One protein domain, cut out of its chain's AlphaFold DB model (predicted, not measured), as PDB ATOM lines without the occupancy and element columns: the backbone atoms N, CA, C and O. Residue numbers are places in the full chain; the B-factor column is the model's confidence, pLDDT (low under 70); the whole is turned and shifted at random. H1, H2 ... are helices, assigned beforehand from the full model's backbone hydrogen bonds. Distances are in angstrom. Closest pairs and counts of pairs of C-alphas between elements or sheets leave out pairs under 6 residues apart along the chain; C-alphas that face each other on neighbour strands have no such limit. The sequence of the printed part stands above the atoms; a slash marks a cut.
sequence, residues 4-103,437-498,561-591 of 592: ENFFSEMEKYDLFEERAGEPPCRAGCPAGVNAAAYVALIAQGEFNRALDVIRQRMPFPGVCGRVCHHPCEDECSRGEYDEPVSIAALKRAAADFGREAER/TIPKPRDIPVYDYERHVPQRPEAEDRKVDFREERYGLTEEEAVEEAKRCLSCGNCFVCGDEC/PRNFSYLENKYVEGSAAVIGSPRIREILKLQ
ATOM      1  N   GLU A   4     -13.567  -1.092 -34.256       34.22
ATOM      2  CA  GLU A   4     -15.010  -1.107 -33.949       34.22
ATOM      3  C   GLU A   4     -15.421  -2.339 -33.132       34.22
ATOM      4  O   GLU A   4     -16.296  -2.228 -32.286       34.22
ATOM      5  N   ASN A   5     -14.724  -3.473 -33.288       35.78
ATOM      6  CA  ASN A   5     -14.975  -4.679 -32.485       35.78
ATOM      7  C   ASN A   5     -14.416  -4.609 -31.052       35.78
ATOM      8  O   ASN A   5     -14.809  -5.415 -30.218       35.78
ATOM      9  N   PHE A   6     -13.498  -3.680 -30.758       38.25
ATOM     10  CA  PHE A   6     -12.923  -3.545 -29.414       38.25
ATOM     11  C   PHE A   6     -13.898  -2.837 -28.462       38.25
ATOM     12  O   PHE A   6     -14.080  -3.269 -27.331       38.25
ATOM     13  N   PHE A   7     -14.600  -1.805 -28.945       33.94
ATOM     14  CA  PHE A   7     -15.602  -1.090 -28.149       33.94
ATOM     15  C   PHE A   7     -16.885  -1.912 -27.928       33.94
ATOM     16  O   PHE A   7     -17.449  -1.858 -26.841       33.94
ATOM     17  N   SER A   8     -17.296  -2.750 -28.888       36.78
ATOM     18  CA  SER A   8     -18.501  -3.589 -28.749       36.78
ATOM     19  C   SER A   8     -18.348  -4.770 -27.776       36.78
ATOM     20  O   SER A   8     -19.344  -5.320 -27.318       36.78
ATOM     21  N   GLU A   9     -17.118  -5.206 -27.470       37.97
ATOM     22  CA  GLU A   9     -16.875  -6.203 -26.411       37.97
ATOM     23  C   GLU A   9     -16.696  -5.562 -25.022       37.97
ATOM     24  O   GLU A   9     -16.891  -6.244 -24.015       37.97
ATOM     25  N   MET A  10     -16.398  -4.257 -24.949       36.62
ATOM     26  CA  MET A  10     -16.280  -3.503 -23.689       36.62
ATOM     27  C   MET A  10     -17.634  -3.103 -23.081       36.62
ATOM     28  O   MET A  10     -17.727  -2.996 -21.861       36.62
ATOM     29  N   GLU A  11     -18.692  -2.975 -23.890       36.56
ATOM     30  CA  GLU A  11     -20.075  -2.743 -23.423       36.56
ATOM     31  C   GLU A  11     -20.641  -3.899 -22.575       36.56
ATOM     32  O   GLU A  11     -21.629  -3.730 -21.869       36.56
ATOM     33  N   LYS A  12     -20.024  -5.088 -22.598       37.44
ATOM     34  CA  LYS A  12     -20.521  -6.253 -21.847       37.44
ATOM     35  C   LYS A  12     -20.263  -6.215 -20.339       37.44
ATOM     36  O   LYS A  12     -20.780  -7.088 -19.649       37.44
ATOM     37  N   TYR A  13     -19.463  -5.269 -19.841       40.09
ATOM     38  CA  TYR A  13     -18.939  -5.313 -18.470       40.09
ATOM     39  C   TYR A  13     -19.258  -4.095 -17.595       40.09
ATOM     40  O   TYR A  13     -18.600  -3.975 -16.575       40.09
ATOM     41  N   ASP A  14     -20.194  -3.211 -17.979       37.97
ATOM     42  CA  ASP A  14     -20.888  -2.181 -17.152       37.97
ATOM     43  C   ASP A  14     -20.102  -1.534 -15.974       37.97
ATOM     44  O   ASP A  14     -20.640  -1.173 -14.930       37.97
ATOM     45  N   LEU A  15     -18.785  -1.394 -16.128       35.78
ATOM     46  CA  LEU A  15     -17.821  -0.921 -15.126       35.78
ATOM     47  C   LEU A  15     -17.424   0.544 -15.390       35.78
ATOM     48  O   LEU A  15     -16.606   1.103 -14.655       35.78
ATOM     49  N   PHE A  16     -17.961   1.138 -16.467       43.16
ATOM     50  CA  PHE A  16     -17.335   2.216 -17.237       43.16
ATOM     51  C   PHE A  16     -18.327   3.277 -17.771       43.16
ATOM     52  O   PHE A  16     -18.218   3.682 -18.925       43.16
ATOM     53  N   GLU A  17     -19.274   3.753 -16.957       39.91
ATOM     54  CA  GLU A  17     -20.034   4.984 -17.265       39.91
ATOM     55  C   GLU A  17     -19.401   6.223 -16.596       39.91
ATOM     56  O   GLU A  17     -18.727   6.107 -15.565       39.91
ATOM     57  N   GLU A  18     -19.598   7.411 -17.190       40.31
ATOM     58  CA  GLU A  18     -19.270   8.711 -16.577       40.31
ATOM     59  C   GLU A  18     -19.839   8.775 -15.150       40.31
ATOM     60  O   GLU A  18     -21.043   8.648 -14.940       40.31
ATOM     61  N   ARG A  19     -18.978   8.974 -14.144       49.31
ATOM     62  CA  ARG A  19     -19.391   9.016 -12.730       49.31
ATOM     63  C   ARG A  19     -19.851  10.417 -12.323       49.31
ATOM     64  O   ARG A  19     -19.232  11.066 -11.481       49.31
ATOM     65  N   ALA A  20     -20.941  10.879 -12.925       48.78
ATOM     66  CA  ALA A  20     -21.710  12.007 -12.408       48.78
ATOM     67  C   ALA A  20     -22.671  11.507 -11.311       48.78
ATOM     68  O   ALA A  20     -23.337  10.492 -11.492       48.78
ATOM     69  N   GLY A  21     -22.715  12.181 -10.157       58.22
ATOM     70  CA  GLY A  21     -23.648  11.865  -9.064       58.22
ATOM     71  C   GLY A  21     -22.990  11.693  -7.691       58.22
ATOM     72  O   GLY A  21     -21.785  11.876  -7.518       58.22
ATOM     73  N   GLU A  22     -23.793  11.328  -6.690       68.56
ATOM     74  CA  GLU A  22     -23.330  11.092  -5.315       68.56
ATOM     75  C   GLU A  22     -23.044   9.596  -5.041       68.56
ATOM     76  O   GLU A  22     -23.746   8.727  -5.570       68.56
ATOM     77  N   PRO A  23     -22.048   9.249  -4.192       75.12
ATOM     78  CA  PRO A  23     -21.852   7.873  -3.737       75.12
ATOM     79  C   PRO A  23     -23.130   7.323  -3.072       75.12
ATOM     80  O   PRO A  23     -23.708   8.038  -2.247       75.12
ATOM     81  N   PRO A  24     -23.526   6.055  -3.303       83.75
ATOM     82  CA  PRO A  24     -24.770   5.492  -2.758       83.75
ATOM     83  C   PRO A  24     -24.914   5.643  -1.239       83.75
ATOM     84  O   PRO A  24     -25.952   6.060  -0.741       83.75
ATOM     85  N   CYS A  25     -23.831   5.426  -0.487       87.56
ATOM     86  CA  CYS A  25     -23.832   5.585   0.967       87.56
ATOM     87  C   CYS A  25     -24.048   7.037   1.436       87.56
ATOM     88  O   CYS A  25     -24.562   7.256   2.533       87.56
ATOM     89  N   ARG A  26     -23.659   8.032   0.628       85.88
ATOM     90  CA  ARG A  26     -23.906   9.454   0.904       85.88
ATOM     91  C   ARG A  26     -25.314   9.852   0.479       85.88
ATOM     92  O   ARG A  26     -25.982  10.533   1.248       85.88
ATOM     93  N   ALA A  27     -25.760   9.399  -0.690       83.44
ATOM     94  CA  ALA A  27     -27.108   9.640  -1.194       83.44
ATOM     95  C   ALA A  27     -28.191   9.019  -0.295       83.44
ATOM     96  O   ALA A  27     -29.203   9.654  -0.018       83.44
ATOM     97  N   GLY A  28     -27.940   7.816   0.230       88.62
ATOM     98  CA  GLY A  28     -28.811   7.140   1.192       88.62
ATOM     99  C   GLY A  28     -28.777   7.744   2.599       88.62
ATOM    100  O   GLY A  28     -29.614   7.412   3.430       88.62
ATOM    101  N   CYS A  29     -27.828   8.633   2.911       91.81
ATOM    102  CA  CYS A  29     -27.800   9.324   4.194       91.81
ATOM    103  C   CYS A  29     -28.701  10.568   4.132       91.81
ATOM    104  O   CYS A  29     -28.357  11.495   3.400       91.81
ATOM    105  N   PRO A  30     -29.766  10.684   4.954       91.62
ATOM    106  CA  PRO A  30     -30.645  11.858   4.911       91.62
ATOM    107  C   PRO A  30     -29.906  13.185   5.116       91.62
ATOM    108  O   PRO A  30     -30.233  14.178   4.483       91.62
ATOM    109  N   ALA A  31     -28.865  13.203   5.956       90.12
ATOM    110  CA  ALA A  31     -28.035  14.385   6.192       90.12
ATOM    111  C   ALA A  31     -26.919  14.577   5.144       90.12
ATOM    112  O   ALA A  31     -26.191  15.567   5.204       90.12
ATOM    113  N   GLY A  32     -26.744  13.660   4.189       87.19
ATOM    114  CA  GLY A  32     -25.728  13.748   3.136       87.19
ATOM    115  C   GLY A  32     -24.288  13.620   3.643       87.19
ATOM    116  O   GLY A  32     -23.376  14.232   3.076       87.19
ATOM    117  N   VAL A  33     -24.069  12.866   4.727       87.62
ATOM    118  CA  VAL A  33     -22.740  12.654   5.325       87.62
ATOM    119  C   VAL A  33     -21.838  11.897   4.351       87.62
ATOM    120  O   VAL A  33     -22.222  10.865   3.802       87.62
ATOM    121  N   ASN A  34     -20.606  12.373   4.165       83.50
ATOM    122  CA  ASN A  34     -19.665  11.769   3.226       83.50
ATOM    123  C   ASN A  34     -18.961  10.532   3.815       83.50
ATOM    124  O   ASN A  34     -17.809  10.596   4.248       83.50
ATOM    125  N   ALA A  35     -19.673   9.401   3.818       88.31
ATOM    126  CA  ALA A  35     -19.154   8.118   4.286       88.31
ATOM    127  C   ALA A  35     -17.915   7.649   3.523       88.31
ATOM    128  O   ALA A  35     -16.930   7.262   4.147       88.31
ATOM    129  N   ALA A  36     -17.914   7.759   2.193       79.06
ATOM    130  CA  ALA A  36     -16.762   7.383   1.376       79.06
ATOM    131  C   ALA A  36     -15.477   8.106   1.822       79.06
ATOM    132  O   ALA A  36     -14.416   7.487   1.915       79.06
ATOM    133  N   ALA A  37     -15.582   9.396   2.153       76.94
ATOM    134  CA  ALA A  37     -14.454  10.202   2.588       76.94
ATOM    135  C   ALA A  37     -13.906   9.792   3.961       76.94
ATOM    136  O   ALA A  37     -12.715   9.501   4.088       76.94
ATOM    137  N   TYR A  38     -14.750   9.748   4.996       83.81
ATOM    138  CA  TYR A  38     -14.245   9.437   6.335       83.81
ATOM    139  C   TYR A  38     -13.789   7.978   6.453       83.81
ATOM    140  O   TYR A  38     -12.821   7.708   7.155       83.81
ATOM    141  N   VAL A  39     -14.413   7.045   5.723       88.50
ATOM    142  CA  VAL A  39     -13.968   5.644   5.674       88.50
ATOM    143  C   VAL A  39     -12.583   5.545   5.035       88.50
ATOM    144  O   VAL A  39     -11.703   4.888   5.583       88.50
ATOM    145  N   ALA A  40     -12.330   6.259   3.934       77.06
ATOM    146  CA  ALA A  40     -11.003   6.279   3.318       77.06
ATOM    147  C   ALA A  40      -9.917   6.842   4.256       77.06
ATOM    148  O   ALA A  40      -8.773   6.392   4.194       77.06
ATOM    149  N   LEU A  41     -10.264   7.805   5.118       77.81
ATOM    150  CA  LEU A  41      -9.364   8.354   6.140       77.81
ATOM    151  C   LEU A  41      -9.106   7.356   7.275       77.81
ATOM    152  O   LEU A  41      -7.956   7.166   7.663       77.81
ATOM    153  N   ILE A  42     -10.138   6.664   7.762       86.38
ATOM    154  CA  ILE A  42      -9.979   5.629   8.796       86.38
ATOM    155  C   ILE A  42      -9.099   4.487   8.295       86.38
ATOM    156  O   ILE A  42      -8.219   4.045   9.020       86.38
ATOM    157  N   ALA A  43      -9.236   4.073   7.034       82.88
ATOM    158  CA  ALA A  43      -8.377   3.042   6.446       82.88
ATOM    159  C   ALA A  43      -6.873   3.403   6.453       82.88
ATOM    160  O   ALA A  43      -6.023   2.533   6.259       82.88
ATOM    161  N   GLN A  44      -6.547   4.681   6.676       74.50
ATOM    162  CA  GLN A  44      -5.191   5.219   6.800       74.50
ATOM    163  C   GLN A  44      -4.776   5.514   8.253       74.50
ATOM    164  O   GLN A  44      -3.689   6.056   8.457       74.50
ATOM    165  N   GLY A  45      -5.629   5.213   9.239       82.44
ATOM    166  CA  GLY A  45      -5.436   5.564  10.650       82.44
ATOM    167  C   GLY A  45      -5.703   7.041  10.977       82.44
ATOM    168  O   GLY A  45      -5.373   7.507  12.062       82.44
ATOM    169  N   GLU A  46      -6.292   7.811  10.058       80.56
ATOM    170  CA  GLU A  46      -6.483   9.264  10.196       80.56
ATOM    171  C   GLU A  46      -7.817   9.605  10.887       80.56
ATOM    172  O   GLU A  46      -8.661  10.317  10.331       80.56
ATOM    173  N   PHE A  47      -8.035   9.097  12.105       87.56
ATOM    174  CA  PHE A  47      -9.312   9.238  12.820       87.56
ATOM    175  C   PHE A  47      -9.717  10.697  13.077       87.56
ATOM    176  O   PHE A  47     -10.883  11.044  12.904       87.56
ATOM    177  N   ASN A  48      -8.764  11.578  13.407       84.25
ATOM    178  CA  ASN A  48      -9.033  13.011  13.615       84.25
ATOM    179  C   ASN A  48      -9.626  13.665  12.357       84.25
ATOM    180  O   ASN A  48     -10.639  14.358  12.407       84.25
ATOM    181  N   ARG A  49      -9.022  13.398  11.193       76.56
ATOM    182  CA  ARG A  49      -9.495  13.945   9.915       76.56
ATOM    183  C   ARG A  49     -10.822  13.319   9.500       76.56
ATOM    184  O   ARG A  49     -11.662  13.999   8.917       76.56
ATOM    185  N   ALA A  50     -11.010  12.030   9.780       82.06
ATOM    186  CA  ALA A  50     -12.280  11.353   9.554       82.06
ATOM    187  C   ALA A  50     -13.405  12.016  10.366       82.06
ATOM    188  O   ALA A  50     -14.480  12.275   9.821       82.06
ATOM    189  N   LEU A  51     -13.138  12.364  11.630       86.69
ATOM    190  CA  LEU A  51     -14.087  13.077  12.481       86.69
ATOM    191  C   LEU A  51     -14.423  14.472  11.937       86.69
ATOM    192  O   LEU A  51     -15.601  14.830  11.885       86.69
ATOM    193  N   ASP A  52     -13.425  15.226  11.468       78.12
ATOM    194  CA  ASP A  52     -13.639  16.534  10.834       78.12
ATOM    195  C   ASP A  52     -14.567  16.437   9.615       78.12
ATOM    196  O   ASP A  52     -15.461  17.268   9.443       78.12
ATOM    197  N   VAL A  53     -14.397  15.402   8.781       78.00
ATOM    198  CA  VAL A  53     -15.276  15.139   7.629       78.00
ATOM    199  C   VAL A  53     -16.701  14.823   8.079       78.00
ATOM    200  O   VAL A  53     -17.651  15.364   7.515       78.00
ATOM    201  N   ILE A  54     -16.876  13.983   9.103       87.25
ATOM    202  CA  ILE A  54     -18.204  13.645   9.636       87.25
ATOM    203  C   ILE A  54     -18.919  14.913  10.128       87.25
ATOM    204  O   ILE A  54     -20.072  15.158   9.760       87.25
ATOM    205  N   ARG A  55     -18.219  15.762  10.891       85.06
ATOM    206  CA  ARG A  55     -18.758  16.994  11.494       85.06
ATOM    207  C   ARG A  55     -19.192  18.062  10.491       85.06
ATOM    208  O   ARG A  55     -19.913  18.979  10.867       85.06
ATOM    209  N   GLN A  56     -18.831  17.941   9.213       77.69
ATOM    210  CA  GLN A  56     -19.338  18.836   8.166       77.69
ATOM    211  C   GLN A  56     -20.867  18.795   8.041       77.69
ATOM    212  O   GLN A  56     -21.470  19.813   7.704       77.69
ATOM    213  N   ARG A  57     -21.469  17.621   8.276       84.94
ATOM    214  CA  ARG A  57     -22.913  17.358   8.108       84.94
ATOM    215  C   ARG A  57     -23.544  16.600   9.273       84.94
ATOM    216  O   ARG A  57     -24.747  16.389   9.289       84.94
ATOM    217  N   MET A  58     -22.746  16.123  10.221       92.44
ATOM    218  CA  MET A  58     -23.239  15.395  11.380       92.44
ATOM    219  C   MET A  58     -22.607  15.976  12.641       92.44
ATOM    220  O   MET A  58     -21.506  15.559  13.007       92.44
ATOM    221  N   PRO A  59     -23.281  16.921  13.318       91.69
ATOM    222  CA  PRO A  59     -22.758  17.522  14.540       91.69
ATOM    223  C   PRO A  59     -22.794  16.555  15.739       91.69
ATOM    224  O   PRO A  59     -22.195  16.853  16.764       91.69
ATOM    225  N   PHE A  60     -23.415  15.375  15.592       96.25
ATOM    226  CA  PHE A  60     -23.492  14.328  16.619       96.25
ATOM    227  C   PHE A  60     -22.773  13.024  16.215       96.25
ATOM    228  O   PHE A  60     -23.413  11.973  16.065       96.25
ATOM    229  N   PRO A  61     -21.456  13.055  15.942       94.44
ATOM    230  CA  PRO A  61     -20.728  11.883  15.465       94.44
ATOM    231  C   PRO A  61     -20.721  10.729  16.480       94.44
ATOM    232  O   PRO A  61     -20.878   9.574  16.080       94.44
ATOM    233  N   GLY A  62     -20.591  11.018  17.778       95.31
ATOM    234  CA  GLY A  62     -20.591  10.019  18.845       95.31
ATOM    235  C   GLY A  62     -21.963   9.383  19.060       95.31
ATOM    236  O   GLY A  62     -22.050   8.160  19.206       95.31
ATOM    237  N   VAL A  63     -23.029  10.190  19.018       96.94
ATOM    238  CA  VAL A  63     -24.423   9.724  19.111       96.94
ATOM    239  C   VAL A  63     -24.779   8.872  17.896       96.94
ATOM    240  O   VAL A  63     -25.177   7.716  18.037       96.94
ATOM    241  N   CYS A  64     -24.595   9.388  16.677       95.69
ATOM    242  CA  CYS A  64     -24.927   8.640  15.465       95.69
ATOM    243  C   CYS A  64     -23.994   7.449  15.212       95.69
ATOM    244  O   CYS A  64     -24.374   6.547  14.473       95.69
ATOM    245  N   GLY A  65     -22.805   7.397  15.812       94.88
ATOM    246  CA  GLY A  65     -21.984   6.185  15.823       94.88
ATOM    247  C   GLY A  65     -22.603   5.032  16.628       94.88
ATOM    248  O   GLY A  65     -22.261   3.876  16.400       94.88
ATOM    249  N   ARG A  66     -23.526   5.327  17.554       93.94
ATOM    250  CA  ARG A  66     -24.130   4.339  18.468       93.94
ATOM    251  C   ARG A  66     -25.560   3.965  18.105       93.94
ATOM    252  O   ARG A  66     -25.907   2.791  18.148       93.94
ATOM    253  N   VAL A  67     -26.379   4.952  17.734       94.19
ATOM    254  CA  VAL A  67     -27.840   4.774  17.607       94.19
ATOM    255  C   VAL A  67     -28.408   5.105  16.225       94.19
ATOM    256  O   VAL A  67     -29.622   5.153  16.044       94.19
ATOM    257  N   CYS A  68     -27.557   5.355  15.226       92.81
ATOM    258  CA  CYS A  68     -28.020   5.548  13.852       92.81
ATOM    259  C   CYS A  68     -28.567   4.237  13.274       92.81
ATOM    260  O   CYS A  68     -27.943   3.191  13.412       92.81
ATOM    261  N   HIS A  69     -29.664   4.327  12.526       90.75
ATOM    262  CA  HIS A  69     -30.251   3.214  11.770       90.75
ATOM    263  C   HIS A  69     -29.527   2.909  10.444       90.75
ATOM    264  O   HIS A  69     -30.037   2.169   9.619       90.75
ATOM    265  N   HIS A  70     -28.367   3.542  10.240       92.31
ATOM    266  CA  HIS A  70     -27.395   3.297   9.168       92.31
ATOM    267  C   HIS A  70     -27.963   3.023   7.753       92.31
ATOM    268  O   HIS A  70     -27.529   2.069   7.111       92.31
ATOM    269  N   PRO A  71     -28.807   3.908   7.186       92.88
ATOM    270  CA  PRO A  71     -29.355   3.720   5.831       92.88
ATOM    271  C   PRO A  71     -28.257   3.738   4.751       92.88
ATOM    272  O   PRO A  71     -28.385   3.189   3.664       92.88
ATOM    273  N   CYS A  72     -27.110   4.337   5.075       92.88
ATOM    274  CA  CYS A  72     -25.904   4.291   4.260       92.88
ATOM    275  C   CYS A  72     -25.323   2.877   4.073       92.88
ATOM    276  O   CYS A  72     -24.592   2.664   3.106       92.88
ATOM    277  N   GLU A  73     -25.573   1.953   5.008       94.06
ATOM    278  CA  GLU A  73     -25.141   0.552   4.906       94.06
ATOM    279  C   GLU A  73     -26.080  -0.248   4.000       94.06
ATOM    280  O   GLU A  73     -25.586  -1.037   3.199       94.06
ATOM    281  N   ASP A  74     -27.387   0.038   4.035       91.75
ATOM    282  CA  ASP A  74     -28.390  -0.576   3.150       91.75
ATOM    283  C   ASP A  74     -28.105  -0.257   1.671       91.75
ATOM    284  O   ASP A  74     -28.204  -1.116   0.795       91.75
ATOM    285  N   GLU A  75     -27.652   0.970   1.395       90.00
ATOM    286  CA  GLU A  75     -27.283   1.417   0.046       90.00
ATOM    287  C   GLU A  75     -25.836   1.077  -0.355       90.00
ATOM    288  O   GLU A  75     -25.392   1.391  -1.466       90.00
ATOM    289  N   CYS A  76     -25.053   0.456   0.531       88.38
ATOM    290  CA  CYS A  76     -23.643   0.192   0.272       88.38
ATOM    291  C   CYS A  76     -23.475  -0.753  -0.927       88.38
ATOM    292  O   CYS A  76     -23.887  -1.909  -0.880       88.38
ATOM    293  N   SER A  77     -22.766  -0.313  -1.975       82.88
ATOM    294  CA  SER A  77     -22.502  -1.146  -3.164       82.88
ATOM    295  C   SER A  77     -21.792  -2.463  -2.839       82.88
ATOM    296  O   SER A  77     -21.878  -3.412  -3.605       82.88
ATOM    297  N   ARG A  78     -21.083  -2.535  -1.705       83.75
ATOM    298  CA  ARG A  78     -20.407  -3.759  -1.267       83.75
ATOM    299  C   ARG A  78     -21.380  -4.877  -0.881       83.75
ATOM    300  O   ARG A  78     -21.052  -6.038  -1.086       83.75
ATOM    301  N   GLY A  79     -22.590  -4.523  -0.439       84.81
ATOM    302  CA  GLY A  79     -23.655  -5.481  -0.126       84.81
ATOM    303  C   GLY A  79     -24.135  -6.321  -1.317       84.81
ATOM    304  O   GLY A  79     -24.850  -7.294  -1.120       84.81
ATOM    305  N   GLU A  80     -23.751  -5.978  -2.554       79.38
ATOM    306  CA  GLU A  80     -24.034  -6.800  -3.746       79.38
ATOM    307  C   GLU A  80     -23.027  -7.942  -3.951       79.38
ATOM    308  O   GLU A  80     -23.263  -8.838  -4.759       79.38
ATOM    309  N   TYR A  81     -21.907  -7.912  -3.228       75.50
ATOM    310  CA  TYR A  81     -20.817  -8.878  -3.355       75.50
ATOM    311  C   TYR A  81     -20.681  -9.750  -2.111       75.50
ATOM    312  O   TYR A  81     -20.546 -10.968  -2.218       75.50
ATOM    313  N   ASP A  82     -20.700  -9.118  -0.942       81.06
ATOM    314  CA  ASP A  82     -20.626  -9.749   0.370       81.06
ATOM    315  C   ASP A  82     -21.393  -8.889   1.391       81.06
ATOM    316  O   ASP A  82     -22.509  -8.454   1.116       81.06
ATOM    317  N   GLU A  83     -20.848  -8.643   2.581       88.44
ATOM    318  CA  GLU A  83     -21.496  -7.775   3.561       88.44
ATOM    319  C   GLU A  83     -21.149  -6.284   3.358       88.44
ATOM    320  O   GLU A  83     -19.996  -5.941   3.053       88.44
ATOM    321  N   PRO A  84     -22.101  -5.362   3.610       91.38
ATOM    322  CA  PRO A  84     -21.837  -3.928   3.657       91.38
ATOM    323  C   PRO A  84     -20.669  -3.555   4.575       91.38
ATOM    324  O   PRO A  84     -20.385  -4.216   5.580       91.38
ATOM    325  N   VAL A  85     -20.018  -2.436   4.258       91.69
ATOM    326  CA  VAL A  85     -19.051  -1.820   5.178       91.69
ATOM    327  C   VAL A  85     -19.790  -1.388   6.448       91.69
ATOM    328  O   VAL A  85     -20.859  -0.789   6.346       91.69
ATOM    329  N   SER A  86     -19.215  -1.621   7.628       94.38
ATOM    330  CA  SER A  86     -19.744  -1.183   8.933       94.38
ATOM    331  C   SER A  86     -19.599   0.338   9.133       94.38
ATOM    332  O   SER A  86     -18.925   0.819  10.047       94.38
ATOM    333  N   ILE A  87     -20.205   1.131   8.248       95.31
ATOM    334  CA  ILE A  87     -20.102   2.593   8.151       95.31
ATOM    335  C   ILE A  87     -20.457   3.299   9.472       95.31
ATOM    336  O   ILE A  87     -19.823   4.304   9.818       95.31
ATOM    337  N   ALA A  88     -21.447   2.803  10.220       94.94
ATOM    338  CA  ALA A  88     -21.821   3.337  11.529       94.94
ATOM    339  C   ALA A  88     -20.780   3.015  12.611       94.94
ATOM    340  O   ALA A  88     -20.423   3.901  13.389       94.94
ATOM    341  N   ALA A  89     -20.225   1.801  12.613       95.62
ATOM    342  CA  ALA A  89     -19.145   1.422  13.526       95.62
ATOM    343  C   ALA A  89     -17.869   2.236  13.255       95.62
ATOM    344  O   ALA A  89     -17.224   2.715  14.184       95.62
ATOM    345  N   LEU A  90     -17.557   2.490  11.983       96.62
ATOM    346  CA  LEU A  90     -16.453   3.358  11.576       96.62
ATOM    347  C   LEU A  90     -16.683   4.822  11.983       96.62
ATOM    348  O   LEU A  90     -15.756   5.499  12.421       96.62
ATOM    349  N   LYS A  91     -17.926   5.314  11.913       96.50
ATOM    350  CA  LYS A  91     -18.287   6.642  12.441       96.50
ATOM    351  C   LYS A  91     -18.048   6.725  13.947       96.50
ATOM    352  O   LYS A  91     -17.488   7.716  14.415       96.50
ATOM    353  N   ARG A  92     -18.426   5.681  14.692       95.56
ATOM    354  CA  ARG A  92     -18.116   5.565  16.121       95.56
ATOM    355  C   ARG A  92     -16.612   5.562  16.366       95.56
ATOM    356  O   ARG A  92     -16.165   6.336  17.199       95.56
ATOM    357  N   ALA A  93     -15.841   4.767  15.624       96.25
ATOM    358  CA  ALA A  93     -14.386   4.722  15.753       96.25
ATOM    359  C   ALA A  93     -13.756   6.108  15.529       96.25
ATOM    360  O   ALA A  93     -12.951   6.562  16.333       96.25
ATOM    361  N   ALA A  94     -14.190   6.851  14.504       94.44
ATOM    362  CA  ALA A  94     -13.750   8.234  14.310       94.44
ATOM    363  C   ALA A  94     -14.140   9.158  15.478       94.44
ATOM    364  O   ALA A  94     -13.348  10.012  15.860       94.44
ATOM    365  N   ALA A  95     -15.327   8.999  16.068       93.69
ATOM    366  CA  ALA A  95     -15.758   9.804  17.212       93.69
ATOM    367  C   ALA A  95     -15.027   9.458  18.522       93.69
ATOM    368  O   ALA A  95     -14.784  10.353  19.337       93.69
ATOM    369  N   ASP A  96     -14.705   8.178  18.723       93.44
ATOM    370  CA  ASP A  96     -14.068   7.648  19.927       93.44
ATOM    371  C   ASP A  96     -12.535   7.870  19.890       93.44
ATOM    372  O   ASP A  96     -11.969   8.269  20.908       93.44
ATOM    373  N   PHE A  97     -11.879   7.712  18.730       92.81
ATOM    374  CA  PHE A  97     -10.418   7.862  18.563       92.81
ATOM    375  C   PHE A  97      -9.981   9.224  17.995       92.81
ATOM    376  O   PHE A  97      -8.882   9.700  18.272       92.81
ATOM    377  N   GLY A  98     -10.824   9.886  17.200       82.50
ATOM    378  CA  GLY A  98     -10.477  11.088  16.431       82.50
ATOM    379  C   GLY A  98     -10.559  12.406  17.198       82.50
ATOM    380  O   GLY A  98     -11.071  13.383  16.656       82.50
ATOM    381  N   ARG A  99     -10.085  12.457  18.447       70.62
ATOM    382  CA  ARG A  99     -10.173  13.652  19.308       70.62
ATOM    383  C   ARG A  99      -8.812  14.074  19.890       70.62
ATOM    384  O   ARG A  99      -8.602  14.004  21.099       70.62
ATOM    385  N   GLU A 100      -7.889  14.555  19.055       58.72
ATOM    386  CA  GLU A 100      -6.714  15.309  19.533       58.72
ATOM    387  C   GLU A 100      -7.117  16.648  20.190       58.72
ATOM    388  O   GLU A 100      -8.053  17.324  19.771       58.72
ATOM    389  N   ALA A 101      -6.392  17.024  21.247       48.31
ATOM    390  CA  ALA A 101      -6.780  17.998  22.271       48.31
ATOM    391  C   ALA A 101      -6.699  19.498  21.897       48.31
ATOM    392  O   ALA A 101      -6.550  20.331  22.794       48.31
ATOM    393  N   GLU A 102      -6.816  19.890  20.629       48.81
ATOM    394  CA  GLU A 102      -6.893  21.319  20.279       48.81
ATOM    395  C   GLU A 102      -8.355  21.784  20.255       48.81
ATOM    396  O   GLU A 102      -9.021  21.816  19.226       48.81
ATOM    397  N   ARG A 103      -8.844  22.132  21.453       52.16
ATOM    398  CA  ARG A 103     -10.186  22.673  21.747       52.16
ATOM    399  C   ARG A 103     -10.393  24.130  21.316       52.16
ATOM    400  O   ARG A 103     -11.431  24.709  21.612       52.16
ATOM    401  N   THR A 437     -27.690   9.201  -8.358       65.44
ATOM    402  CA  THR A 437     -26.689   8.395  -7.658       65.44
ATOM    403  C   THR A 437     -25.719   7.801  -8.662       65.44
ATOM    404  O   THR A 437     -26.107   7.433  -9.770       65.44
ATOM    405  N   ILE A 438     -24.448   7.696  -8.269       65.25
ATOM    406  CA  ILE A 438     -23.457   7.006  -9.096       65.25
ATOM    407  C   ILE A 438     -23.906   5.544  -9.225       65.25
ATOM    408  O   ILE A 438     -24.155   4.907  -8.190       65.25
ATOM    409  N   PRO A 439     -23.990   4.990 -10.449       61.56
ATOM    410  CA  PRO A 439     -24.364   3.598 -10.638       61.56
ATOM    411  C   PRO A 439     -23.428   2.690  -9.841       61.56
ATOM    412  O   PRO A 439     -22.206   2.883  -9.802       61.56
ATOM    413  N   LYS A 440     -24.014   1.694  -9.171       62.31
ATOM    414  CA  LYS A 440     -23.248   0.726  -8.387       62.31
ATOM    415  C   LYS A 440     -22.312  -0.025  -9.344       62.31
ATOM    416  O   LYS A 440     -22.790  -0.592 -10.329       62.31
ATOM    417  N   PRO A 441     -20.988   0.001  -9.110       53.12
ATOM    418  CA  PRO A 441     -20.063  -0.672 -10.006       53.12
ATOM    419  C   PRO A 441     -20.332  -2.178  -9.986       53.12
ATOM    420  O   PRO A 441     -20.526  -2.730  -8.909       53.12
ATOM    421  N   ARG A 442     -20.354  -2.817 -11.165       51.59
ATOM    422  CA  ARG A 442     -20.571  -4.265 -11.341       51.59
ATOM    423  C   ARG A 442     -19.249  -5.006 -11.517       51.59
ATOM    424  O   ARG A 442     -18.234  -4.393 -11.808       51.59
ATOM    425  N   ASP A 443     -19.238  -6.323 -11.303       52.09
ATOM    426  CA  ASP A 443     -18.063  -7.185 -11.526       52.09
ATOM    427  C   ASP A 443     -16.753  -6.745 -10.830       52.09
ATOM    428  O   ASP A 443     -15.657  -7.069 -11.302       52.09
ATOM    429  N   ILE A 444     -16.832  -6.025  -9.698       50.81
ATOM    430  CA  ILE A 444     -15.656  -5.750  -8.876       50.81
ATOM    431  C   ILE A 444     -15.187  -7.069  -8.251       50.81
ATOM    432  O   ILE A 444     -15.945  -7.732  -7.543       50.81
ATOM    433  N   PRO A 445     -13.928  -7.460  -8.468       47.72
ATOM    434  CA  PRO A 445     -13.344  -8.579  -7.756       47.72
ATOM    435  C   PRO A 445     -13.145  -8.200  -6.284       47.72
ATOM    436  O   PRO A 445     -12.296  -7.375  -5.945       47.72
ATOM    437  N   VAL A 446     -13.954  -8.797  -5.411       53.38
ATOM    438  CA  VAL A 446     -13.879  -8.589  -3.964       53.38
ATOM    439  C   VAL A 446     -12.935  -9.618  -3.352       53.38
ATOM    440  O   VAL A 446     -13.038 -10.817  -3.610       53.38
ATOM    441  N   TYR A 447     -11.976  -9.131  -2.572       54.06
ATOM    442  CA  TYR A 447     -11.140  -9.968  -1.720       54.06
ATOM    443  C   TYR A 447     -11.939 -10.372  -0.485       54.06
ATOM    444  O   TYR A 447     -12.636  -9.534   0.091       54.06
ATOM    445  N   ASP A 448     -11.806 -11.636  -0.098       56.59
ATOM    446  CA  ASP A 448     -12.459 -12.205   1.075       56.59
ATOM    447  C   ASP A 448     -11.861 -11.571   2.341       56.59
ATOM    448  O   ASP A 448     -10.753 -11.901   2.764       56.59
ATOM    449  N   TYR A 449     -12.556 -10.562   2.867       67.88
ATOM    450  CA  TYR A 449     -12.213  -9.869   4.102       67.88
ATOM    451  C   TYR A 449     -13.384 -10.006   5.062       67.88
ATOM    452  O   TYR A 449     -14.497  -9.551   4.760       67.88
ATOM    453  N   GLU A 450     -13.103 -10.575   6.229       80.00
ATOM    454  CA  GLU A 450     -14.064 -10.699   7.315       80.00
ATOM    455  C   GLU A 450     -14.586  -9.315   7.719       80.00
ATOM    456  O   GLU A 450     -13.839  -8.334   7.778       80.00
ATOM    457  N   ARG A 451     -15.902  -9.213   7.923       89.06
ATOM    458  CA  ARG A 451     -16.521  -7.989   8.423       89.06
ATOM    459  C   ARG A 451     -16.208  -7.842   9.898       89.06
ATOM    460  O   ARG A 451     -16.581  -8.709  10.685       89.06
ATOM    461  N   HIS A 452     -15.642  -6.709  10.292       89.31
ATOM    462  CA  HIS A 452     -15.563  -6.396  11.712       89.31
ATOM    463  C   HIS A 452     -16.882  -5.768  12.151       89.31
ATOM    464  O   HIS A 452     -17.304  -4.702  11.677       89.31
ATOM    465  N   VAL A 453     -17.547  -6.460  13.071       83.94
ATOM    466  CA  VAL A 453     -18.772  -6.000  13.716       83.94
ATOM    467  C   VAL A 453     -18.500  -5.669  15.183       83.94
ATOM    468  O   VAL A 453     -17.781  -6.407  15.856       83.94
ATOM    469  N   PRO A 454     -19.090  -4.583  15.708       86.25
ATOM    470  CA  PRO A 454     -19.107  -4.297  17.135       86.25
ATOM    471  C   PRO A 454     -19.518  -5.511  17.976       86.25
ATOM    472  O   PRO A 454     -20.634  -6.020  17.833       86.25
ATOM    473  N   GLN A 455     -18.641  -5.941  18.882       87.69
ATOM    474  CA  GLN A 455     -18.961  -6.995  19.842       87.69
ATOM    475  C   GLN A 455     -20.012  -6.516  20.854       87.69
ATOM    476  O   GLN A 455     -20.151  -5.319  21.128       87.69
ATOM    477  N   ARG A 456     -20.747  -7.465  21.440       89.62
ATOM    478  CA  ARG A 456     -21.736  -7.214  22.495       89.62
ATOM    479  C   ARG A 456     -21.412  -8.061  23.726       89.62
ATOM    480  O   ARG A 456     -20.891  -9.161  23.559       89.62
ATOM    481  N   PRO A 457     -21.727  -7.589  24.946       88.88
ATOM    482  CA  PRO A 457     -21.778  -8.464  26.107       88.88
ATOM    483  C   PRO A 457     -22.824  -9.569  25.907       88.88
ATOM    484  O   PRO A 457     -23.800  -9.390  25.169       88.88
ATOM    485  N   GLU A 458     -22.650 -10.678  26.622       92.12
ATOM    486  CA  GLU A 458     -23.630 -11.762  26.651       92.12
ATOM    487  C   GLU A 458     -25.005 -11.246  27.087       92.12
ATOM    488  O   GLU A 458     -25.130 -10.301  27.873       92.12
ATOM    489  N   ALA A 459     -26.067 -11.872  26.576       91.81
ATOM    490  CA  ALA A 459     -27.430 -11.418  26.838       91.81
ATOM    491  C   ALA A 459     -27.757 -11.346  28.336       91.81
ATOM    492  O   ALA A 459     -28.463 -10.434  28.756       91.81
ATOM    493  N   GLU A 460     -27.219 -12.260  29.144       90.75
ATOM    494  CA  GLU A 460     -27.450 -12.271  30.587       90.75
ATOM    495  C   GLU A 460     -26.790 -11.083  31.297       90.75
ATOM    496  O   GLU A 460     -27.405 -10.489  32.177       90.75
ATOM    497  N   ASP A 461     -25.602 -10.658  30.852       90.12
ATOM    498  CA  ASP A 461     -24.910  -9.489  31.404       90.12
ATOM    499  C   ASP A 461     -25.611  -8.180  31.022       90.12
ATOM    500  O   ASP A 461     -25.667  -7.242  31.820       90.12
ATOM    501  N   ARG A 462     -26.196  -8.115  29.817       90.94
ATOM    502  CA  ARG A 462     -26.906  -6.922  29.328       90.94
ATOM    503  C   ARG A 462     -28.141  -6.575  30.162       90.94
ATOM    504  O   ARG A 462     -28.496  -5.402  30.234       90.94
ATOM    505  N   LYS A 463     -28.795  -7.558  30.793       90.38
ATOM    506  CA  LYS A 463     -30.026  -7.360  31.585       90.38
ATOM    507  C   LYS A 463     -29.779  -6.722  32.950       90.38
ATOM    508  O   LYS A 463     -30.721  -6.214  33.549       90.38
ATOM    509  N   VAL A 464     -28.547  -6.788  33.459       86.25
ATOM    510  CA  VAL A 464     -28.243  -6.498  34.871       86.25
ATOM    511  C   VAL A 464     -28.160  -5.002  35.151       86.25
ATOM    512  O   VAL A 464     -28.533  -4.551  36.232       86.25
ATOM    513  N   ASP A 465     -27.639  -4.228  34.202       88.75
ATOM    514  CA  ASP A 465     -27.363  -2.815  34.409       88.75
ATOM    515  C   ASP A 465     -27.459  -2.002  33.109       88.75
ATOM    516  O   ASP A 465     -27.916  -2.466  32.063       88.75
ATOM    517  N   PHE A 466     -27.085  -0.731  33.212       91.25
ATOM    518  CA  PHE A 466     -27.161   0.245  32.133       91.25
ATOM    519  C   PHE A 466     -25.814   0.482  31.431       91.25
ATOM    520  O   PHE A 466     -25.665   1.496  30.749       91.25
ATOM    521  N   ARG A 467     -24.823  -0.410  31.594       92.06
ATOM    522  CA  ARG A 467     -23.572  -0.324  30.826       92.06
ATOM    523  C   ARG A 467     -23.855  -0.462  29.335       92.06
ATOM    524  O   ARG A 467     -24.832  -1.084  28.924       92.06
ATOM    525  N   GLU A 468     -22.988   0.148  28.531       91.94
ATOM    526  CA  GLU A 468     -23.152   0.182  27.082       91.94
ATOM    527  C   GLU A 468     -23.233  -1.242  26.496       91.94
ATOM    528  O   GLU A 468     -22.387  -2.089  26.772       91.94
ATOM    529  N   GLU A 469     -24.257  -1.512  25.685       88.62
ATOM    530  CA  GLU A 469     -24.571  -2.858  25.187       88.62
ATOM    531  C   GLU A 469     -23.785  -3.267  23.930       88.62
ATOM    532  O   GLU A 469     -23.885  -4.402  23.468       88.62
ATOM    533  N   ARG A 470     -23.046  -2.329  23.337       87.38
ATOM    534  CA  ARG A 470     -22.211  -2.540  22.152       87.38
ATOM    535  C   ARG A 470     -20.852  -1.920  22.405       87.38
ATOM    536  O   ARG A 470     -20.765  -0.721  22.679       87.38
ATOM    537  N   TYR A 471     -19.802  -2.711  22.257       88.50
ATOM    538  CA  TYR A 471     -18.434  -2.215  22.273       88.50
ATOM    539  C   TYR A 471     -18.095  -1.521  20.947       88.50
ATOM    540  O   TYR A 471     -18.748  -1.746  19.932       88.50
ATOM    541  N   GLY A 472     -17.111  -0.623  20.956       90.62
ATOM    542  CA  GLY A 472     -16.548  -0.078  19.717       90.62
ATOM    543  C   GLY A 472     -15.614  -1.089  19.049       90.62
ATOM    544  O   GLY A 472     -15.174  -2.033  19.701       90.62
ATOM    545  N   LEU A 473     -15.299  -0.867  17.772       95.06
ATOM    546  CA  LEU A 473     -14.155  -1.524  17.130       95.06
ATOM    547  C   LEU A 473     -12.855  -1.003  17.756       95.06
ATOM    548  O   LEU A 473     -12.810   0.165  18.156       95.06
ATOM    549  N   THR A 474     -11.802  -1.818  17.800       95.44
ATOM    550  CA  THR A 474     -10.449  -1.297  18.066       95.44
ATOM    551  C   THR A 474      -9.965  -0.414  16.909       95.44
ATOM    552  O   THR A 474     -10.581  -0.376  15.839       95.44
ATOM    553  N   GLU A 475      -8.867   0.325  17.101       94.00
ATOM    554  CA  GLU A 475      -8.267   1.114  16.014       94.00
ATOM    555  C   GLU A 475      -7.866   0.218  14.833       94.00
ATOM    556  O   GLU A 475      -8.127   0.564  13.680       94.00
ATOM    557  N   GLU A 476      -7.288  -0.952  15.114       92.38
ATOM    558  CA  GLU A 476      -6.884  -1.929  14.103       92.38
ATOM    559  C   GLU A 476      -8.092  -2.491  13.348       92.38
ATOM    560  O   GLU A 476      -8.129  -2.401  12.121       92.38
ATOM    561  N   GLU A 477      -9.113  -2.968  14.067       94.56
ATOM    562  CA  GLU A 477     -10.345  -3.495  13.465       94.56
ATOM    563  C   GLU A 477     -11.051  -2.432  12.613       94.56
ATOM    564  O   GLU A 477     -11.551  -2.718  11.526       94.56
ATOM    565  N   ALA A 478     -11.074  -1.174  13.071       94.62
ATOM    566  CA  ALA A 478     -11.652  -0.071  12.314       94.62
ATOM    567  C   ALA A 478     -10.868   0.213  11.022       94.62
ATOM    568  O   ALA A 478     -11.470   0.457   9.976       94.62
ATOM    569  N   VAL A 479      -9.534   0.170  11.063       87.94
ATOM    570  CA  VAL A 479      -8.684   0.319   9.872       87.94
ATOM    571  C   VAL A 479      -8.918  -0.834   8.889       87.94
ATOM    572  O   VAL A 479      -9.047  -0.593   7.686       87.94
ATOM    573  N   GLU A 480      -8.975  -2.074   9.374       87.06
ATOM    574  CA  GLU A 480      -9.207  -3.275   8.562       87.06
ATOM    575  C   GLU A 480     -10.593  -3.260   7.907       87.06
ATOM    576  O   GLU A 480     -10.701  -3.405   6.685       87.06
ATOM    577  N   GLU A 481     -11.636  -2.949   8.675       91.88
ATOM    578  CA  GLU A 481     -12.998  -2.783   8.168       91.88
ATOM    579  C   GLU A 481     -13.089  -1.649   7.145       91.88
ATOM    580  O   GLU A 481     -13.679  -1.803   6.075       91.88
ATOM    581  N   ALA A 482     -12.448  -0.509   7.406       88.19
ATOM    582  CA  ALA A 482     -12.453   0.612   6.476       88.19
ATOM    583  C   ALA A 482     -11.765   0.280   5.140       88.19
ATOM    584  O   ALA A 482     -12.207   0.743   4.082       88.19
ATOM    585  N   LYS A 483     -10.721  -0.563   5.154       80.75
ATOM    586  CA  LYS A 483     -10.049  -1.033   3.933       80.75
ATOM    587  C   LYS A 483     -10.986  -1.847   3.036       80.75
ATOM    588  O   LYS A 483     -10.778  -1.845   1.821       80.75
ATOM    589  N   ARG A 484     -12.037  -2.486   3.570       84.38
ATOM    590  CA  ARG A 484     -13.038  -3.247   2.787       84.38
ATOM    591  C   ARG A 484     -13.818  -2.373   1.801       84.38
ATOM    592  O   ARG A 484     -14.327  -2.886   0.808       84.38
ATOM    593  N   CYS A 485     -13.886  -1.062   2.030       82.06
ATOM    594  CA  CYS A 485     -14.615  -0.121   1.185       82.06
ATOM    595  C   CYS A 485     -14.205  -0.183  -0.295       82.06
ATOM    596  O   CYS A 485     -13.051   0.060  -0.651       82.06
ATOM    597  N   LEU A 486     -15.193  -0.394  -1.174       74.44
ATOM    598  CA  LEU A 486     -15.001  -0.409  -2.630       74.44
ATOM    599  C   LEU A 486     -14.686   0.971  -3.218       74.44
ATOM    600  O   LEU A 486     -14.368   1.067  -4.394       74.44
ATOM    601  N   SER A 487     -14.792   2.048  -2.428       70.56
ATOM    602  CA  SER A 487     -14.550   3.428  -2.879       70.56
ATOM    603  C   SER A 487     -15.365   3.798  -4.139       70.56
ATOM    604  O   SER A 487     -14.880   4.488  -5.032       70.56
ATOM    605  N   CYS A 488     -16.616   3.324  -4.215       65.00
ATOM    606  CA  CYS A 488     -17.460   3.361  -5.415       65.00
ATOM    607  C   CYS A 488     -17.864   4.762  -5.909       65.00
ATOM    608  O   CYS A 488     -18.293   4.874  -7.053       65.00
ATOM    609  N   GLY A 489     -17.694   5.822  -5.113       61.44
ATOM    610  CA  GLY A 489     -18.068   7.186  -5.503       61.44
ATOM    611  C   GLY A 489     -16.908   8.178  -5.659       61.44
ATOM    612  O   GLY A 489     -15.735   7.796  -5.633       61.44
ATOM    613  N   ASN A 490     -17.250   9.463  -5.804       56.06
ATOM    614  CA  ASN A 490     -16.297  10.564  -5.980       56.06
ATOM    615  C   ASN A 490     -15.600  10.875  -4.647       56.06
ATOM    616  O   ASN A 490     -16.080  11.621  -3.792       56.06
ATOM    617  N   CYS A 491     -14.483  10.189  -4.421       53.81
ATOM    618  CA  CYS A 491     -13.634  10.364  -3.252       53.81
ATOM    619  C   CYS A 491     -13.000  11.765  -3.243       53.81
ATOM    620  O   CYS A 491     -12.357  12.145  -4.220       53.81
ATOM    621  N   PHE A 492     -13.055  12.469  -2.099       50.41
ATOM    622  CA  PHE A 492     -12.453  13.804  -1.895       50.41
ATOM    623  C   PHE A 492     -10.947  13.881  -2.211       50.41
ATOM    624  O   PHE A 492     -10.387  14.963  -2.352       50.41
ATOM    625  N   VAL A 493     -10.280  12.731  -2.289       51.12
ATOM    626  CA  VAL A 493      -8.842  12.618  -2.526       51.12
ATOM    627  C   VAL A 493      -8.483  12.750  -4.007       51.12
ATOM    628  O   VAL A 493      -7.472  13.367  -4.343       51.12
ATOM    629  N   CYS A 494      -9.261  12.131  -4.899       51.41
ATOM    630  CA  CYS A 494      -8.866  11.936  -6.299       51.41
ATOM    631  C   CYS A 494      -9.544  12.902  -7.274       51.41
ATOM    632  O   CYS A 494      -9.201  12.888  -8.451       51.41
ATOM    633  N   GLY A 495     -10.448  13.759  -6.803       54.22
ATOM    634  CA  GLY A 495     -11.216  14.627  -7.689       54.22
ATOM    635  C   GLY A 495     -12.478  13.936  -8.235       54.22
ATOM    636  O   GLY A 495     -12.911  12.925  -7.682       54.22
ATOM    637  N   ASP A 496     -13.022  14.458  -9.336       51.25
ATOM    638  CA  ASP A 496     -14.089  13.828 -10.138       51.25
ATOM    639  C   ASP A 496     -13.611  12.571 -10.897       51.25
ATOM    640  O   ASP A 496     -14.405  11.834 -11.475       51.25
ATOM    641  N   GLU A 497     -12.305  12.279 -10.888       55.25
ATOM    642  CA  GLU A 497     -11.707  11.173 -11.644       55.25
ATOM    643  C   GLU A 497     -11.237  10.040 -10.718       55.25
ATOM    644  O   GLU A 497     -10.056   9.870 -10.401       55.25
ATOM    645  N   CYS A 498     -12.188   9.228 -10.253       63.00
ATOM    646  CA  CYS A 498     -11.887   8.015  -9.496       63.00
ATOM    647  C   CYS A 498     -11.220   6.948 -10.388       63.00
ATOM    648  O   CYS A 498     -11.841   6.409 -11.303       63.00
ATOM    649  N   PRO A 561      -5.384  15.713 -15.513       52.44
ATOM    650  CA  PRO A 561      -5.313  16.457 -14.258       52.44
ATOM    651  C   PRO A 561      -6.651  16.415 -13.504       52.44
ATOM    652  O   PRO A 561      -7.707  16.600 -14.101       52.44
ATOM    653  N   ARG A 562      -6.595  16.229 -12.181       55.38
ATOM    654  CA  ARG A 562      -7.783  16.124 -11.318       55.38
ATOM    655  C   ARG A 562      -8.637  17.391 -11.369       55.38
ATOM    656  O   ARG A 562      -8.114  18.492 -11.212       55.38
ATOM    657  N   ASN A 563      -9.951  17.215 -11.485       47.62
ATOM    658  CA  ASN A 563     -10.929  18.275 -11.268       47.62
ATOM    659  C   ASN A 563     -11.484  18.187  -9.837       47.62
ATOM    660  O   ASN A 563     -11.983  17.142  -9.423       47.62
ATOM    661  N   PHE A 564     -11.370  19.275  -9.075       49.97
ATOM    662  CA  PHE A 564     -11.883  19.386  -7.705       49.97
ATOM    663  C   PHE A 564     -13.096  20.323  -7.599       49.97
ATOM    664  O   PHE A 564     -13.536  20.626  -6.496       49.97
ATOM    665  N   SER A 565     -13.662  20.774  -8.720       44.91
ATOM    666  CA  SER A 565     -14.779  21.733  -8.737       44.91
ATOM    667  C   SER A 565     -16.068  21.210  -8.085       44.91
ATOM    668  O   SER A 565     -16.868  22.000  -7.585       44.91
ATOM    669  N   TYR A 566     -16.269  19.890  -7.978       44.12
ATOM    670  CA  TYR A 566     -17.360  19.337  -7.160       44.12
ATOM    671  C   TYR A 566     -17.167  19.589  -5.652       44.12
ATOM    672  O   TYR A 566     -18.151  19.685  -4.920       44.12
ATOM    673  N   LEU A 567     -15.919  19.745  -5.181       45.00
ATOM    674  CA  LEU A 567     -15.623  20.208  -3.819       45.00
ATOM    675  C   LEU A 567     -15.880  21.714  -3.677       45.00
ATOM    676  O   LEU A 567     -16.132  22.177  -2.569       45.00
ATOM    677  N   GLU A 568     -15.847  22.480  -4.771       41.84
ATOM    678  CA  GLU A 568     -16.146  23.921  -4.769       41.84
ATOM    679  C   GLU A 568     -17.654  24.218  -4.650       41.84
ATOM    680  O   GLU A 568     -18.026  25.362  -4.401       41.84
ATOM    681  N   ASN A 569     -18.541  23.218  -4.739       40.97
ATOM    682  CA  ASN A 569     -19.988  23.436  -4.692       40.97
ATOM    683  C   ASN A 569     -20.656  23.015  -3.368       40.97
ATOM    684  O   ASN A 569     -20.525  21.891  -2.883       40.97
ATOM    685  N   LYS A 570     -21.438  23.961  -2.820       41.62
ATOM    686  CA  LYS A 570     -22.456  23.879  -1.744       41.62
ATOM    687  C   LYS A 570     -22.011  23.412  -0.343       41.62
ATOM    688  O   LYS A 570     -22.646  23.814   0.627       41.62
ATOM    689  N   TYR A 571     -20.950  22.610  -0.201       46.00
ATOM    690  CA  TYR A 571     -20.642  21.899   1.058       46.00
ATOM    691  C   TYR A 571     -19.263  22.173   1.662       46.00
ATOM    692  O   TYR A 571     -19.029  21.812   2.814       46.00
ATOM    693  N   VAL A 572     -18.348  22.810   0.932       40.22
ATOM    694  CA  VAL A 572     -17.079  23.287   1.503       40.22
ATOM    695  C   VAL A 572     -17.259  24.733   1.953       40.22
ATOM    696  O   VAL A 572     -17.123  25.002   3.140       40.22
ATOM    697  N   GLU A 573     -17.706  25.647   1.088       39.47
ATOM    698  CA  GLU A 573     -17.983  27.040   1.470       39.47
ATOM    699  C   GLU A 573     -19.073  27.150   2.560       39.47
ATOM    700  O   GLU A 573     -20.270  27.148   2.290       39.47
ATOM    701  N   GLY A 574     -18.651  27.244   3.826       41.78
ATOM    702  CA  GLY A 574     -19.536  27.435   4.976       41.78
ATOM    703  C   GLY A 574     -19.806  26.204   5.852       41.78
ATOM    704  O   GLY A 574     -20.574  26.333   6.805       41.78
ATOM    705  N   SER A 575     -19.182  25.039   5.622       42.06
ATOM    706  CA  SER A 575     -19.289  23.860   6.515       42.06
ATOM    707  C   SER A 575     -18.246  23.848   7.641       42.06
ATOM    708  O   SER A 575     -17.360  24.709   7.688       42.06
ATOM    709  N   ALA A 576     -18.408  22.968   8.644       36.31
ATOM    710  CA  ALA A 576     -17.598  22.977   9.878       36.31
ATOM    711  C   ALA A 576     -16.101  22.828   9.591       36.31
ATOM    712  O   ALA A 576     -15.263  23.394  10.288       36.31
ATOM    713  N   ALA A 577     -15.792  22.189   8.464       37.44
ATOM    714  CA  ALA A 577     -14.462  22.067   7.894       37.44
ATOM    715  C   ALA A 577     -13.987  23.296   7.096       37.44
ATOM    716  O   ALA A 577     -12.962  23.214   6.438       37.44
ATOM    717  N   VAL A 578     -14.683  24.433   7.127       38.66
ATOM    718  CA  VAL A 578     -14.222  25.726   6.576       38.66
ATOM    719  C   VAL A 578     -14.188  26.813   7.643       38.66
ATOM    720  O   VAL A 578     -13.374  27.734   7.584       38.66
ATOM    721  N   ILE A 579     -15.017  26.672   8.673       40.66
ATOM    722  CA  ILE A 579     -15.161  27.644   9.748       40.66
ATOM    723  C   ILE A 579     -14.753  26.956  11.051       40.66
ATOM    724  O   ILE A 579     -15.607  26.603  11.856       40.66
ATOM    725  N   GLY A 580     -13.450  26.711  11.233       39.81
ATOM    726  CA  GLY A 580     -12.962  26.356  12.563       39.81
ATOM    727  C   GLY A 580     -11.611  25.669  12.700       39.81
ATOM    728  O   GLY A 580     -10.900  25.941  13.655       39.81
ATOM    729  N   SER A 581     -11.222  24.807  11.765       38.38
ATOM    730  CA  SER A 581     -10.015  23.989  11.945       38.38
ATOM    731  C   SER A 581      -8.758  24.664  11.354       38.38
ATOM    732  O   SER A 581      -8.705  24.939  10.151       38.38
ATOM    733  N   PRO A 582      -7.692  24.916  12.143       35.09
ATOM    734  CA  PRO A 582      -6.404  25.402  11.629       35.09
ATOM    735  C   PRO A 582      -5.822  24.504  10.520       35.09
ATOM    736  O   PRO A 582      -5.104  24.987   9.639       35.09
ATOM    737  N   ARG A 583      -6.188  23.212  10.522       43.19
ATOM    738  CA  ARG A 583      -5.736  22.176   9.577       43.19
ATOM    739  C   ARG A 583      -6.396  22.267   8.194       43.19
ATOM    740  O   ARG A 583      -5.973  21.595   7.256       43.19
ATOM    741  N   ILE A 584      -7.374  23.154   8.004       43.66
ATOM    742  CA  ILE A 584      -8.065  23.333   6.716       43.66
ATOM    743  C   ILE A 584      -7.117  23.846   5.637       43.66
ATOM    744  O   ILE A 584      -7.222  23.424   4.491       43.66
ATOM    745  N   ARG A 585      -6.127  24.685   5.972       39.31
ATOM    746  CA  ARG A 585      -5.124  25.096   4.973       39.31
ATOM    747  C   ARG A 585      -4.325  23.914   4.431       39.31
ATOM    748  O   ARG A 585      -3.790  24.046   3.343       39.31
ATOM    749  N   GLU A 586      -4.229  22.790   5.140       43.12
ATOM    750  CA  GLU A 586      -3.602  21.563   4.633       43.12
ATOM    751  C   GLU A 586      -4.570  20.705   3.814       43.12
ATOM    752  O   GLU A 586      -4.175  20.167   2.787       43.12
ATOM    753  N   ILE A 587      -5.851  20.645   4.197       39.47
ATOM    754  CA  ILE A 587      -6.894  19.963   3.412       39.47
ATOM    755  C   ILE A 587      -7.143  20.683   2.077       39.47
ATOM    756  O   ILE A 587      -7.202  20.031   1.041       39.47
ATOM    757  N   LEU A 588      -7.200  22.018   2.077       37.28
ATOM    758  CA  LEU A 588      -7.295  22.834   0.861       37.28
ATOM    759  C   LEU A 588      -5.974  22.842   0.067       37.28
ATOM    760  O   LEU A 588      -5.994  22.972  -1.148       37.28
ATOM    761  N   LYS A 589      -4.809  22.650   0.707       35.78
ATOM    762  CA  LYS A 589      -3.533  22.440  -0.011       35.78
ATOM    763  C   LYS A 589      -3.451  21.088  -0.714       35.78
ATOM    764  O   LYS A 589      -2.636  20.963  -1.607       35.78
ATOM    765  N   LEU A 590      -4.254  20.095  -0.326       34.62
ATOM    766  CA  LEU A 590      -4.411  18.858  -1.100       34.62
ATOM    767  C   LEU A 590      -5.307  19.058  -2.340       34.62
ATOM    768  O   LEU A 590      -5.357  18.164  -3.182       34.62
ATOM    769  N   GLN A 591      -6.011  20.198  -2.447       33.34
ATOM    770  CA  GLN A 591      -6.797  20.595  -3.626       33.34
ATOM    771  C   GLN A 591      -5.969  21.355  -4.682       33.34
ATOM    772  O   GLN A 591      -6.454  21.537  -5.798       33.34
TER     773      GLN A 591
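What this domain is: This is residues 4 to 103, 437 to 498 and 561 to 591 of the 592 residues of the protein "FAD-dependent oxidoreductase" of Clostridia bacterium (UniProt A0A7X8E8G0). Little is regular here: a small core of mostly crossed helices, H3, H4, H5, H8 and H10, has long loops around it, residues 4 to 12 of H1 sticking out at one end and H9 far out at the other. The 193 printed residues hold eleven named helices, H1 to H11 in order, and no named strand: all helix, 76 residues in named elements. The whole is compact, radius of gyration of the C-alphas 18.1 A, yet elongated, 70 by 40 by 27 A.

Where its parts are: Find C-alpha 4 at (-15.010, -1.107, -33.949), where H1 runs 16.5 A to residue 13. Then read H2, 24 to 27; H3, 35 to 42; H4, 47 to 55; H5, 61 to 67; H6, 71 to 74; H7, 77 to 80; H8, 87 to 97, 15.2 A; H9, 459 to 462; H10, 475 to 483; and H11, 584 to 589, ending at (-3.533, 22.440, -0.011).

How they stand to each other: Start at the hub, H8, which touches H5 at C-alphas Arg 92 and Gly 65, their closest, 3.9 A. H3 and H4 form a hairpin. H1 has 2 of 6 O i to N i+4 and 1 of 7 O i to N i+3 pairs within hydrogen-bond range.

The domain as a whole: Cuts leave C-alphas 103 and 437 36.6 A apart, 498 and 561 11.7 A. pLDDT is under 70 for 78 residues, among them 561 to 591.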